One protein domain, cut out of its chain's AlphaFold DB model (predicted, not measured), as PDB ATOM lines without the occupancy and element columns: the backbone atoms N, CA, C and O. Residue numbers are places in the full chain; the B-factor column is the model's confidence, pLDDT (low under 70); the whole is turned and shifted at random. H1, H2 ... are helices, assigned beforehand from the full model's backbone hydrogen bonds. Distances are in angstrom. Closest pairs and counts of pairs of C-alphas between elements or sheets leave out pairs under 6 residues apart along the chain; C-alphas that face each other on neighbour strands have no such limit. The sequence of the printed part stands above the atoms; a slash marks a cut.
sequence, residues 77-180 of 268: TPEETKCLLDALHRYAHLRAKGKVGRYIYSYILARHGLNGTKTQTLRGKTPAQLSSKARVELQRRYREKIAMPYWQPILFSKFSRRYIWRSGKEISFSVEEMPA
ATOM      1  N   THR A  77     103.666 207.110 235.359       97.12
ATOM      2  CA  THR A  77     103.946 208.488 235.770       97.12
ATOM      3  C   THR A  77     103.103 208.855 237.006       97.12
ATOM      4  O   THR A  77     102.085 208.200 237.304       97.12
ATOM      5  N   PRO A  78     103.511 209.870 237.791       97.19
ATOM      6  CA  PRO A  78     102.711 210.327 238.924       97.19
ATOM      7  C   PRO A  78     101.357 210.901 238.480       97.19
ATOM      8  O   PRO A  78     100.359 210.690 239.170       97.19
ATOM      9  N   GLU A  79     101.283 211.539 237.310       97.81
ATOM     10  CA  GLU A  79     100.044 212.074 236.731       97.81
ATOM     11  C   GLU A  79      99.071 210.952 236.359       97.81
ATOM     12  O   GLU A  79      97.887 211.030 236.686       97.81
ATOM     13  N   GLU A  80      99.567 209.879 235.736       97.88
ATOM     14  CA  GLU A  80      98.774 208.682 235.437       97.88
ATOM     15  C   GLU A  80      98.223 208.051 236.715       97.88
ATOM     16  O   GLU A  80      97.045 207.699 236.799       97.88
ATOM     17  N   THR A  81      99.077 207.926 237.731       98.06
ATOM     18  CA  THR A  81      98.687 207.334 239.013       98.06
ATOM     19  C   THR A  81      97.620 208.188 239.695       98.06
ATOM     20  O   THR A  81      96.605 207.650 240.138       98.06
ATOM     21  N   LYS A  82      97.803 209.513 239.726       97.81
ATOM     22  CA  LYS A  82      96.819 210.454 240.270       97.81
ATOM     23  C   LYS A  82      95.496 210.376 239.506       97.81
ATOM     24  O   LYS A  82      94.458 210.182 240.127       97.81
ATOM     25  N   CYS A  83      95.539 210.422 238.175       97.81
ATOM     26  CA  CYS A  83      94.353 210.315 237.325       97.81
ATOM     27  C   CYS A  83      93.580 209.012 237.579       97.81
ATOM     28  O   CYS A  83      92.353 209.033 237.662       97.81
ATOM     29  N   LEU A  84      94.278 207.879 237.726       97.88
ATOM     30  CA  LEU A  84      93.650 206.599 238.046       97.88
ATOM     31  C   LEU A  84      92.968 206.628 239.420       97.88
ATOM     32  O   LEU A  84      91.821 206.202 239.536       97.88
ATOM     33  N   LEU A  85      93.663 207.099 240.457       97.31
ATOM     34  CA  LEU A  85      93.123 207.123 241.818       97.31
ATOM     35  C   LEU A  85      91.926 208.075 241.936       97.31
ATOM     36  O   LEU A  85      90.922 207.694 242.539       97.31
ATOM     37  N   ASP A  86      91.994 209.244 241.299       96.44
ATOM     38  CA  ASP A  86      90.892 210.208 241.245       96.44
ATOM     39  C   ASP A  86      89.696 209.631 240.474       96.44
ATOM     40  O   ASP A  86      88.554 209.730 240.923       96.44
ATOM     41  N   ALA A  87      89.934 208.959 239.342       96.12
ATOM     42  CA  ALA A  87      88.874 208.300 238.584       96.12
ATOM     43  C   ALA A  87      88.217 207.162 239.384       96.12
ATOM     44  O   ALA A  87      86.995 207.035 239.381       96.12
ATOM     45  N   LEU A  88      88.990 206.358 240.120       96.38
ATOM     46  CA  LEU A  88      88.435 205.336 241.015       96.38
ATOM     47  C   LEU A  88      87.616 205.968 242.143       96.38
ATOM     48  O   LEU A  88      86.516 205.500 242.425       96.38
ATOM     49  N   HIS A  89      88.111 207.054 242.736       94.44
ATOM     50  CA  HIS A  89      87.389 207.808 243.756       94.44
ATOM     51  C   HIS A  89      86.094 208.428 243.217       94.44
ATOM     52  O   HIS A  89      85.131 208.572 243.959       94.44
ATOM     53  N   ARG A  90      86.011 208.736 241.922       92.94
ATOM     54  CA  ARG A  90      84.772 209.230 241.312       92.94
ATOM     55  C   ARG A  90      83.825 208.127 240.885       92.94
ATOM     56  O   ARG A  90      82.635 208.301 241.049       92.94
ATOM     57  N   TYR A  91      84.304 207.012 240.340       93.69
ATOM     58  CA  TYR A  91      83.431 206.056 239.644       93.69
ATOM     59  C   TYR A  91      83.191 204.745 240.397       93.69
ATOM     60  O   TYR A  91      82.297 203.989 240.025       93.69
ATOM     61  N   ALA A  92      83.943 204.436 241.458       94.25
ATOM     62  CA  ALA A  92      83.788 203.157 242.157       94.25
ATOM     63  C   ALA A  92      82.387 202.950 242.752       94.25
ATOM     64  O   ALA A  92      81.905 201.815 242.774       94.25
ATOM     65  N   HIS A  93      81.717 204.023 243.180       91.06
ATOM     66  CA  HIS A  93      80.346 203.960 243.685       91.06
ATOM     67  C   HIS A  93      79.353 203.438 242.627       91.06
ATOM     68  O   HIS A  93      78.416 202.724 242.975       91.06
ATOM     69  N   LEU A  94      79.591 203.693 241.332       91.31
ATOM     70  CA  LEU A  94      78.742 203.193 240.243       91.31
ATOM     71  C   LEU A  94      78.712 201.665 240.200       91.31
ATOM     72  O   LEU A  94      77.702 201.073 239.826       91.31
ATOM     73  N   ARG A  95      79.800 201.014 240.626       91.19
ATOM     74  CA  ARG A  95      79.842 199.558 240.754       91.19
ATOM     75  C   ARG A  95      79.030 199.060 241.942       91.19
ATOM     76  O   ARG A  95      78.368 198.034 241.818       91.19
ATOM     77  N   ALA A  96      79.069 199.765 243.071       88.88
ATOM     78  CA  ALA A  96      78.236 199.430 244.226       88.88
ATOM     79  C   ALA A  96      76.740 199.568 243.896       88.88
ATOM     80  O   ALA A  96      75.952 198.719 244.295       88.88
ATOM     81  N   LYS A  97      76.381 200.572 243.084       88.44
ATOM     82  CA  LYS A  97      75.015 200.809 242.590       88.44
ATOM     83  C   LYS A  97      74.599 199.917 241.411       88.44
ATOM     84  O   LYS A  97      73.496 200.057 240.903       88.44
ATOM     85  N   GLY A  98      75.478 199.038 240.925       86.81
ATOM     86  CA  GLY A  98      75.187 198.150 239.795       86.81
ATOM     87  C   GLY A  98      75.147 198.814 238.410       86.81
ATOM     88  O   GLY A  98      74.940 198.106 237.431       86.81
ATOM     89  N   LYS A  99      75.407 200.126 238.298       86.00
ATOM     90  CA  LYS A  99      75.416 200.873 237.022       86.00
ATOM     91  C   LYS A  99      76.570 200.452 236.106       86.00
ATOM     92  O   LYS A  99      76.423 200.355 234.897       86.00
ATOM     93  N   VAL A 100      77.737 200.180 236.692       82.00
ATOM     94  CA  VAL A 100      78.931 199.728 235.966       82.00
ATOM     95  C   VAL A 100      79.378 198.416 236.593       82.00
ATOM     96  O   VAL A 100      79.906 198.419 237.699       82.00
ATOM     97  N   GLY A 101      79.134 197.286 235.923       81.25
ATOM     98  CA  GLY A 101      79.356 195.943 236.474       81.25
ATOM     99  C   GLY A 101      80.825 195.604 236.792       81.25
ATOM    100  O   GLY A 101      81.494 196.213 237.626       81.25
ATOM    101  N   ARG A 102      81.382 194.564 236.159       82.31
ATOM    102  CA  ARG A 102      82.801 194.188 236.379       82.31
ATOM    103  C   ARG A 102      83.790 195.105 235.646       82.31
ATOM    104  O   ARG A 102      84.986 195.056 235.921       82.31
ATOM    105  N   TYR A 103      83.289 195.963 234.761       90.50
ATOM    106  CA  TYR A 103      84.062 196.707 233.765       90.50
ATOM    107  C   TYR A 103      84.432 198.136 234.186       90.50
ATOM    108  O   TYR A 103      84.648 198.993 233.338       90.50
ATOM    109  N   ILE A 104      84.559 198.405 235.491       95.06
ATOM    110  CA  ILE A 104      84.890 199.750 235.995       95.06
ATOM    111  C   ILE A 104      86.176 200.326 235.382       95.06
ATOM    112  O   ILE A 104      86.248 201.509 235.080       95.06
ATOM    113  N   TYR A 105      87.186 199.489 235.138       96.38
ATOM    114  CA  TYR A 105      88.440 199.930 234.525       96.38
ATOM    115  C   TYR A 105      88.291 200.233 233.035       96.38
ATOM    116  O   TYR A 105      88.909 201.175 232.551       96.38
ATOM    117  N   SER A 106      87.456 199.477 232.319       95.69
ATOM    118  CA  SER A 106      87.116 199.787 230.927       95.69
ATOM    119  C   SER A 106      86.377 201.120 230.847       95.69
ATOM    120  O   SER A 106      86.710 201.950 230.012       95.69
ATOM    121  N   TYR A 107      85.456 201.369 231.783       94.38
ATOM    122  CA  TYR A 107      84.748 202.643 231.894       94.38
ATOM    123  C   TYR A 107      85.695 203.824 232.168       94.38
ATOM    124  O   TYR A 107      85.599 204.873 231.533       94.38
ATOM    125  N   ILE A 108      86.678 203.644 233.057       95.94
ATOM    126  CA  ILE A 108      87.725 204.651 233.292       95.94
ATOM    127  C   ILE A 108      88.527 204.915 232.011       95.94
ATOM    128  O   ILE A 108      88.790 206.073 231.696       95.94
ATOM    129  N   LEU A 109      88.894 203.877 231.254       96.19
ATOM    130  CA  LEU A 109      89.636 204.035 229.998       96.19
ATOM    131  C   LEU A 109      88.799 204.666 228.880       96.19
ATOM    132  O   LEU A 109      89.356 205.408 228.079       96.19
ATOM    133  N   ALA A 110      87.485 204.457 228.850       94.31
ATOM    134  CA  ALA A 110      86.604 205.162 227.920       94.31
ATOM    135  C   ALA A 110      86.605 206.685 228.161       94.31
ATOM    136  O   ALA A 110      86.424 207.464 227.233       94.31
ATOM    137  N   ARG A 111      86.870 207.130 229.399       94.81
ATOM    138  CA  ARG A 111      86.932 208.560 229.755       94.81
ATOM    139  C   ARG A 111      88.345 209.147 229.769       94.81
ATOM    140  O   ARG A 111      88.506 210.330 229.485       94.81
ATOM    141  N   HIS A 112      89.348 208.344 230.117       97.12
ATOM    142  CA  HIS A 112      90.718 208.805 230.388       97.12
ATOM    143  C   HIS A 112      91.803 208.120 229.532       97.12
ATOM    144  O   HIS A 112      92.989 208.408 229.698       97.12
ATOM    145  N   GLY A 113      91.423 207.161 228.683       95.69
ATOM    146  CA  GLY A 113      92.322 206.357 227.851       95.69
ATOM    147  C   GLY A 113      92.650 207.003 226.503       95.69
ATOM    148  O   GLY A 113      92.580 208.215 226.348       95.69
ATOM    149  N   LEU A 114      93.022 206.184 225.510       93.75
ATOM    150  CA  LEU A 114      93.455 206.659 224.185       93.75
ATOM    151  C   LEU A 114      92.401 207.548 223.503       93.75
ATOM    152  O   LEU A 114      92.739 208.617 223.010       93.75
ATOM    153  N   ASN A 115      91.140 207.115 223.543       92.38
ATOM    154  CA  ASN A 115      89.993 207.836 222.987       92.38
ATOM    155  C   ASN A 115      89.145 208.462 224.108       92.38
ATOM    156  O   ASN A 115      87.924 208.506 224.017       92.38
ATOM    157  N   GLY A 116      89.790 208.856 225.212       90.50
ATOM    158  CA  GLY A 116      89.107 209.328 226.410       90.50
ATOM    159  C   GLY A 116      88.305 210.608 226.173       90.50
ATOM    160  O   GLY A 116      88.846 211.585 225.660       90.50
ATOM    161  N   THR A 117      87.040 210.626 226.598       90.00
ATOM    162  CA  THR A 117      86.158 211.803 226.471       90.00
ATOM    163  C   THR A 117      86.542 212.976 227.379       90.00
ATOM    164  O   THR A 117      86.199 214.116 227.080       90.00
ATOM    165  N   LYS A 118      87.252 212.723 228.489       91.00
ATOM    166  CA  LYS A 118      87.665 213.757 229.457       91.00
ATOM    167  C   LYS A 118      89.144 214.101 229.344       91.00
ATOM    168  O   LYS A 118      89.499 215.266 229.214       91.00
ATOM    169  N   THR A 119      90.015 213.100 229.446       94.44
ATOM    170  CA  THR A 119      91.468 213.281 229.298       94.44
ATOM    171  C   THR A 119      92.072 212.084 228.567       94.44
ATOM    172  O   THR A 119      91.424 211.059 228.406       94.44
ATOM    173  N   GLN A 120      93.329 212.188 228.137       96.88
ATOM    174  CA  GLN A 120      94.076 211.065 227.549       96.88
ATOM    175  C   GLN A 120      95.258 210.638 228.430       96.88
ATOM    176  O   GLN A 120      96.251 210.095 227.951       96.88
ATOM    177  N   THR A 121      95.184 210.911 229.736       97.31
ATOM    178  CA  THR A 121      96.297 210.676 230.668       97.31
ATOM    179  C   THR A 121      96.646 209.192 230.775       97.31
ATOM    180  O   THR A 121      97.808 208.854 230.913       97.31
ATOM    181  N   LEU A 122      95.665 208.291 230.665       96.81
ATOM    182  CA  LEU A 122      95.860 206.838 230.744       96.81
ATOM    183  C   LEU A 122      96.019 206.196 229.354       96.81
ATOM    184  O   LEU A 122      95.673 205.026 229.153       96.81
ATOM    185  N   ARG A 123      96.514 206.954 228.370       94.94
ATOM    186  CA  ARG A 123      96.750 206.463 227.009       94.94
ATOM    187  C   ARG A 123      97.714 205.270 227.020       94.94
ATOM    188  O   ARG A 123      98.781 205.314 227.617       94.94
ATOM    189  N   GLY A 124      97.333 204.195 226.330       93.31
ATOM    190  CA  GLY A 124      98.157 202.988 226.201       93.31
ATOM    191  C   GLY A 124      98.137 202.054 227.415       93.31
ATOM    192  O   GLY A 124      98.855 201.055 227.412       93.31
ATOM    193  N   LYS A 125      97.319 202.336 228.439       96.19
ATOM    194  CA  LYS A 125      97.128 201.419 229.568       96.19
ATOM    195  C   LYS A 125      95.958 200.466 229.329       96.19
ATOM    196  O   LYS A 125      94.944 200.839 228.745       96.19
ATOM    197  N   THR A 126      96.073 199.245 229.841       95.62
ATOM    198  CA  THR A 126      95.018 198.220 229.770       95.62
ATOM    199  C   THR A 126      94.233 198.108 231.085       95.62
ATOM    200  O   THR A 126      94.771 198.415 232.155       95.62
ATOM    201  N   PRO A 127      92.983 197.596 231.075       96.06
ATOM    202  CA  PRO A 127      92.200 197.396 232.299       96.06
ATOM    203  C   PRO A 127      92.931 196.570 233.372       96.06
ATOM    204  O   PRO A 127      92.852 196.859 234.569       96.06
ATOM    205  N   ALA A 128      93.688 195.553 232.945       94.94
ATOM    206  CA  ALA A 128      94.486 194.713 233.833       94.94
ATOM    207  C   ALA A 128      95.628 195.497 234.500       94.94
ATOM    208  O   ALA A 128      95.855 195.347 235.703       94.94
ATOM    209  N   GLN A 129      96.307 196.373 233.748       96.06
ATOM    210  CA  GLN A 129      97.353 197.244 234.286       96.06
ATOM    211  C   GLN A 129      96.788 198.228 235.315       96.06
ATOM    212  O   GLN A 129      97.380 198.375 236.383       96.06
ATOM    213  N   LEU A 130      95.622 198.831 235.051       97.25
ATOM    214  CA  LEU A 130      94.936 199.711 236.008       97.25
ATOM    215  C   LEU A 130      94.591 198.961 237.306       97.25
ATOM    216  O   LEU A 130      94.891 199.443 238.397       97.25
ATOM    217  N   SER A 131      94.027 197.751 237.206       96.12
ATOM    218  CA  SER A 131      93.722 196.920 238.381       96.12
ATOM    219  C   SER A 131      94.975 196.531 239.172       96.12
ATOM    220  O   SER A 131      94.946 196.502 240.406       96.12
ATOM    221  N   SER A 132      96.066 196.204 238.476       95.81
ATOM    222  CA  SER A 132      97.346 195.868 239.102       95.81
ATOM    223  C   SER A 132      97.930 197.079 239.835       95.81
ATOM    224  O   SER A 132      98.247 196.990 241.021       95.81
ATOM    225  N   LYS A 133      97.966 198.243 239.176       97.19
ATOM    226  CA  LYS A 133      98.462 199.492 239.763       97.19
ATOM    227  C   LYS A 133      97.638 199.926 240.971       97.19
ATOM    228  O   LYS A 133      98.216 200.236 242.007       97.19
ATOM    229  N   ALA A 134      96.308 199.853 240.894       97.25
ATOM    230  CA  ALA A 134      95.437 200.146 242.031       97.25
ATOM    231  C   ALA A 134      95.743 199.245 243.242       97.25
ATOM    232  O   ALA A 134      95.794 199.726 244.372       97.25
ATOM    233  N   ARG A 135      96.026 197.949 243.027       95.94
ATOM    234  CA  ARG A 135      96.459 197.049 244.112       95.94
ATOM    235  C   ARG A 135      97.803 197.451 244.709       95.94
ATOM    236  O   ARG A 135      97.937 197.402 245.929       95.94
ATOM    237  N   VAL A 136      98.775 197.832 243.881       96.00
ATOM    238  CA  VAL A 136     100.087 198.307 244.352       96.00
ATOM    239  C   VAL A 136      99.926 199.563 245.212       96.00
ATOM    240  O   VAL A 136     100.502 199.628 246.295       96.00
ATOM    241  N   GLU A 137      99.082 200.514 244.805       96.88
ATOM    242  CA  GLU A 137      98.810 201.719 245.603       96.88
ATOM    243  C   GLU A 137      98.103 201.408 246.930       96.88
ATOM    244  O   GLU A 137      98.435 202.000 247.957       96.88
ATOM    245  N   LEU A 138      97.185 200.436 246.958       94.94
ATOM    246  CA  LEU A 138      96.584 199.970 248.213       94.94
ATOM    247  C   LEU A 138      97.620 199.330 249.146       94.94
ATOM    248  O   LEU A 138      97.605 199.587 250.348       94.94
ATOM    249  N   GLN A 139      98.537 198.514 248.612       93.31
ATOM    250  CA  GLN A 139      99.637 197.947 249.402       93.31
ATOM    251  C   GLN A 139     100.562 199.039 249.940       93.31
ATOM    252  O   GLN A 139     101.001 198.949 251.085       93.31
ATOM    253  N   ARG A 140     100.848 200.065 249.131       95.06
ATOM    254  CA  ARG A 140     101.659 201.215 249.533       95.06
ATOM    255  C   ARG A 140     101.008 201.960 250.701       95.06
ATOM    256  O   ARG A 140     101.634 202.074 251.750       95.06
ATOM    257  N   ARG A 141      99.731 202.348 250.574       93.69
ATOM    258  CA  ARG A 141      98.966 203.003 251.658       93.69
ATOM    259  C   ARG A 141      98.911 202.161 252.930       93.69
ATOM    260  O   ARG A 141      99.101 202.693 254.018       93.69
ATOM    261  N   TYR A 142      98.719 200.848 252.787       90.44
ATOM    262  CA  TYR A 142      98.742 199.915 253.911       90.44
ATOM    263  C   TYR A 142     100.091 199.927 254.648       90.44
ATOM    264  O   TYR A 142     100.125 200.047 255.871       90.44
ATOM    265  N   ARG A 143     101.211 199.840 253.914       91.00
ATOM    266  CA  ARG A 143     102.569 199.876 254.493       91.00
ATOM    267  C   ARG A 143     102.860 201.202 255.195       91.00
ATOM    268  O   ARG A 143     103.474 201.203 256.256       91.00
ATOM    269  N   GLU A 144     102.386 202.299 254.620       93.25
ATOM    270  CA  GLU A 144     102.541 203.654 255.160       93.25
ATOM    271  C   GLU A 144     101.542 203.980 256.284       93.25
ATOM    272  O   GLU A 144     101.620 205.055 256.871       93.25
ATOM    273  N   LYS A 145     100.623 203.060 256.615       89.81
ATOM    274  CA  LYS A 145      99.563 203.246 257.623       89.81
ATOM    275  C   LYS A 145      98.664 204.460 257.348       89.81
ATOM    276  O   LYS A 145      98.175 205.104 258.271       89.81
ATOM    277  N   ILE A 146      98.434 204.755 256.071       91.44
ATOM    278  CA  ILE A 146      97.523 205.813 255.628       91.44
ATOM    279  C   ILE A 146      96.096 205.254 255.562       91.44
ATOM    280  O   ILE A 146      95.897 204.058 255.330       91.44
ATOM    281  N   ALA A 147      95.099 206.125 255.744       91.06
ATOM    282  CA  ALA A 147      93.688 205.792 255.577       91.06
ATOM    283  C   ALA A 147      93.414 205.094 254.231       91.06
ATOM    284  O   ALA A 147      93.917 205.482 253.162       91.06
ATOM    285  N   MET A 148      92.605 204.038 254.303       93.19
ATOM    286  CA  MET A 148      92.240 203.249 253.134       93.19
ATOM    287  C   MET A 148      91.115 203.961 252.381       93.19
ATOM    288  O   MET A 148      90.156 204.411 253.008       93.19
ATOM    289  N   PRO A 149      91.199 204.059 251.046       95.19
ATOM    290  CA  PRO A 149      90.176 204.752 250.279       95.19
ATOM    291  C   PRO A 149      88.857 203.969 250.296       95.19
ATOM    292  O   PRO A 149      88.866 202.734 250.244       95.19
ATOM    293  N   TYR A 150      87.730 204.684 250.279       94.00
ATOM    294  CA  TYR A 150      86.380 204.104 250.368       94.00
ATOM    295  C   TYR A 150      86.099 203.031 249.301       94.00
ATOM    296  O   TYR A 150      85.349 202.078 249.518       94.00
ATOM    297  N   TRP A 151      86.720 203.150 248.124       95.31
ATOM    298  CA  TRP A 151      86.522 202.218 247.019       95.31
ATOM    299  C   TRP A 151      87.237 200.877 247.212       95.31
ATOM    300  O   TRP A 151      86.957 199.921 246.480       95.31
ATOM    301  N   GLN A 152      88.152 200.760 248.179       95.19
ATOM    302  CA  GLN A 152      88.868 199.513 248.445       95.19
ATOM    303  C   GLN A 152      87.932 198.332 248.753       95.19
ATOM    304  O   GLN A 152      88.082 197.306 248.083       95.19
ATOM    305  N   PRO A 153      86.987 198.409 249.710       92.56
ATOM    306  CA  PRO A 153      86.063 197.306 249.984       92.56
ATOM    307  C   PRO A 153      85.172 196.957 248.782       92.56
ATOM    308  O   PRO A 153      84.891 195.778 248.563       92.56
ATOM    309  N   ILE A 154      84.808 197.950 247.962       93.06
ATOM    310  CA  ILE A 154      83.971 197.778 246.762       93.06
ATOM    311  C   ILE A 154      84.729 196.995 245.684       93.06
ATOM    312  O   ILE A 154      84.224 196.034 245.099       93.06
ATOM    313  N   LEU A 155      85.966 197.407 245.398       93.75
ATOM    314  CA  LEU A 155      86.734 196.865 244.279       93.75
ATOM    315  C   LEU A 155      87.566 195.641 244.648       93.75
ATOM    316  O   LEU A 155      87.754 194.745 243.820       93.75
ATOM    317  N   PHE A 156      88.041 195.596 245.888       93.12
ATOM    318  CA  PHE A 156      89.035 194.656 246.381       93.12
ATOM    319  C   PHE A 156      88.648 194.092 247.753       93.12
ATOM    320  O   PHE A 156      89.450 194.097 248.685       93.12
ATOM    321  N   SER A 157      87.446 193.527 247.877       89.88
ATOM    322  CA  SER A 157      86.940 192.923 249.124       89.88
ATOM    323  C   SER A 157      87.870 191.866 249.749       89.88
ATOM    324  O   SER A 157      87.910 191.682 250.964       89.88
ATOM    325  N   LYS A 158      88.669 191.171 248.926       88.94
ATOM    326  CA  LYS A 158      89.653 190.166 249.374       88.94
ATOM    327  C   LYS A 158      90.998 190.756 249.817       88.94
ATOM    328  O   LYS A 158      91.848 190.002 250.286       88.94
ATOM    329  N   PHE A 159      91.232 192.054 249.623       87.62
ATOM    330  CA  PHE A 159      92.483 192.706 250.019       87.62
ATOM    331  C   PHE A 159      92.623 192.703 251.541       87.62
ATOM    332  O   PHE A 159      93.591 192.158 252.065       87.62
ATOM    333  N   SER A 160      91.596 193.181 252.242       78.75
ATOM    334  CA  SER A 160      91.551 193.252 253.703       78.75
ATOM    335  C   SER A 160      91.820 191.888 254.349       78.75
ATOM    336  O   SER A 160      92.660 191.779 255.232       78.75
ATOM    337  N   ARG A 161      91.215 190.807 253.835       78.75
ATOM    338  CA  ARG A 161      91.442 189.449 254.370       78.75
ATOM    339  C   ARG A 161      92.888 188.978 254.235       78.75
ATOM    340  O   ARG A 161      93.393 188.323 255.131       78.75
ATOM    341  N   ARG A 162      93.566 189.299 253.129       79.44
ATOM    342  CA  ARG A 162      94.944 188.835 252.899       79.44
ATOM    343  C   ARG A 162      95.983 189.614 253.694       79.44
ATOM    344  O   ARG A 162      96.970 189.020 254.114       79.44
ATOM    345  N   TYR A 163      95.785 190.919 253.865       76.69
ATOM    346  CA  TYR A 163      96.798 191.780 254.476       76.69
ATOM    347  C   TYR A 163      96.551 192.038 255.962       76.69
ATOM    348  O   TYR A 163      97.512 192.020 256.718       76.69
ATOM    349  N   ILE A 164      95.294 192.188 256.394       70.62
ATOM    350  CA  ILE A 164      94.967 192.506 257.794       70.62
ATOM    351  C   ILE A 164      95.120 191.270 258.691       70.62
ATOM    352  O   ILE A 164      95.658 191.363 259.789       70.62
ATOM    353  N   TRP A 165      94.710 190.089 258.216       64.38
ATOM    354  CA  TRP A 165      94.734 188.874 259.040       64.38
ATOM    355  C   TRP A 165      96.154 188.353 259.264       64.38
ATOM    356  O   TRP A 165      96.468 187.845 260.334       64.38
ATOM    357  N   ARG A 166      97.048 188.526 258.281       66.38
ATOM    358  CA  ARG A 166      98.425 188.019 258.369       66.38
ATOM    359  C   ARG A 166      99.281 188.780 259.382       66.38
ATOM    360  O   ARG A 166     100.288 188.249 259.829       66.38
ATOM    361  N   SER A 167      98.905 190.011 259.733       65.50
ATOM    362  CA  SER A 167      99.649 190.817 260.704       65.50
ATOM    363  C   SER A 167      99.295 190.533 262.165       65.50
ATOM    364  O   SER A 167      99.966 191.091 263.028       65.50
ATOM    365  N   GLY A 168      98.245 189.751 262.463       64.38
ATOM    366  CA  GLY A 168      97.797 189.470 263.844       64.38
ATOM    367  C   GLY A 168      97.400 190.709 264.663       64.38
ATOM    368  O   GLY A 168      97.077 190.616 265.840       64.38
ATOM    369  N   LYS A 169      97.434 191.888 264.039       65.06
ATOM    370  CA  LYS A 169      97.146 193.188 264.625       65.06
ATOM    371  C   LYS A 169      95.878 193.685 263.954       65.06
ATOM    372  O   LYS A 169      95.878 193.879 262.737       65.06
ATOM    373  N   GLU A 170      94.814 193.872 264.731       60.81
ATOM    374  CA  GLU A 170      93.643 194.634 264.299       60.81
ATOM    375  C   GLU A 170      94.100 196.063 264.012       60.81
ATOM    376  O   GLU A 170      94.131 196.933 264.880       60.81
ATOM    377  N   ILE A 171      94.531 196.309 262.781       61.22
ATOM    378  CA  ILE A 171      94.685 197.669 262.306       61.22
ATOM    379  C   ILE A 171      93.287 198.081 261.863       61.22
ATOM    380  O   ILE A 171      92.850 197.765 260.753       61.22
ATOM    381  N   SER A 172      92.564 198.740 262.767       63.56
ATOM    382  CA  SER A 172      91.353 199.474 262.428       63.56
ATOM    383  C   SER A 172      91.764 200.636 261.526       63.56
ATOM    384  O   SER A 172      92.127 201.714 261.997       63.56
ATOM    385  N   PHE A 173      91.804 200.404 260.217       65.31
ATOM    386  CA  PHE A 173      92.007 201.495 259.277       65.31
ATOM    387  C   PHE A 173      90.741 202.335 259.248       65.31
ATOM    388  O   PHE A 173      89.665 201.816 258.950       65.31
ATOM    389  N   SER A 174      90.888 203.633 259.506       76.69
ATOM    390  CA  SER A 174      89.873 204.602 259.118       76.69
ATOM    391  C   SER A 174      89.679 204.474 257.609       76.69
ATOM    392  O   SER A 174      90.606 204.705 256.825       76.69
ATOM    393  N   VAL A 175      88.500 204.001 257.220       81.88
ATOM    394  CA  VAL A 175      88.060 204.019 255.830       81.88
ATOM    395  C   VAL A 175      87.634 205.449 255.556       81.88
ATOM    396  O   VAL A 175      86.847 206.010 256.313       81.88
ATOM    397  N   GLU A 176      88.209 206.046 254.518       84.69
ATOM    398  CA  GLU A 176      87.780 207.358 254.043       84.69
ATOM    399  C   GLU A 176      86.273 207.313 253.760       84.69
ATOM    400  O   GLU A 176      85.786 206.356 253.156       84.69
ATOM    401  N   GLU A 177      85.530 208.305 254.244       85.31
ATOM    402  CA  GLU A 177      84.085 208.351 254.051       85.31
ATOM    403  C   GLU A 177      83.758 208.571 252.569       85.31
ATOM    404  O   GLU A 177      84.491 209.244 251.839       85.31
ATOM    405  N   MET A 178      82.671 207.957 252.100       81.06
ATOM    406  CA  MET A 178      82.200 208.184 250.739       81.06
ATOM    407  C   MET A 178      81.719 209.640 250.631       81.06
ATOM    408  O   MET A 178      80.891 210.043 251.446       81.06
ATOM    409  N   PRO A 179      82.186 210.430 249.649       81.25
ATOM    410  CA  PRO A 179      81.734 211.809 249.510       81.25
ATOM    411  C   PRO A 179      80.224 211.845 249.256       81.25
ATOM    412  O   PRO A 179      79.742 211.180 248.335       81.25
ATOM    413  N   ALA A 180      79.492 212.629 250.050       81.00
ATOM    414  CA  ALA A 180      78.051 212.823 249.874       81.00
ATOM    415  C   ALA A 180      77.724 213.520 248.539       81.00
ATOM    416  O   ALA A 180      76.703 213.231 247.922       81.00
TER     417      ALA A 180
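What this domain is: This is residues 77 to 180 of the 268 residues of an uncharacterized protein of Tilletia indica (UniProt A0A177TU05). H3 crosses the longest helix, H1, while H2 and short H4 pack on H1 and H5 leads away. The printed part has 104 residues with five named helices, H1 to H5: all helix, compact. The radius of gyration of the C-alphas is 14.1 A, the spans 45 by 30 by 23 A.

Where its parts are: H1, residues 78 to 96, spans 27.3 A from C-alpha 78 at (102.711, 210.327, 238.924), with a kink near residue 90. H2 is residues 104 to 112, H3 127 to 143, H4 151 to 155. H5, residues 157 to 167, ends at C-alpha 167, (99.649, 190.817, 260.704).

How they stand to each other: H1, the hub, touches H3 about perpendicular, at 81 degrees, with residues 81 to 85 alone; the C-alphas of Leu 84 and Leu 130 are closest, 7.3 A. In H1, 11 of 15 O i to N i+4 pairs are within hydrogen-bond range; in H5, 3 of 7, and 1 of 8 O i to N i+3.

The domain as a whole: The printed part has no cut; the link H2 to H3 is long; residues 165 to 173 have pLDDT under 70.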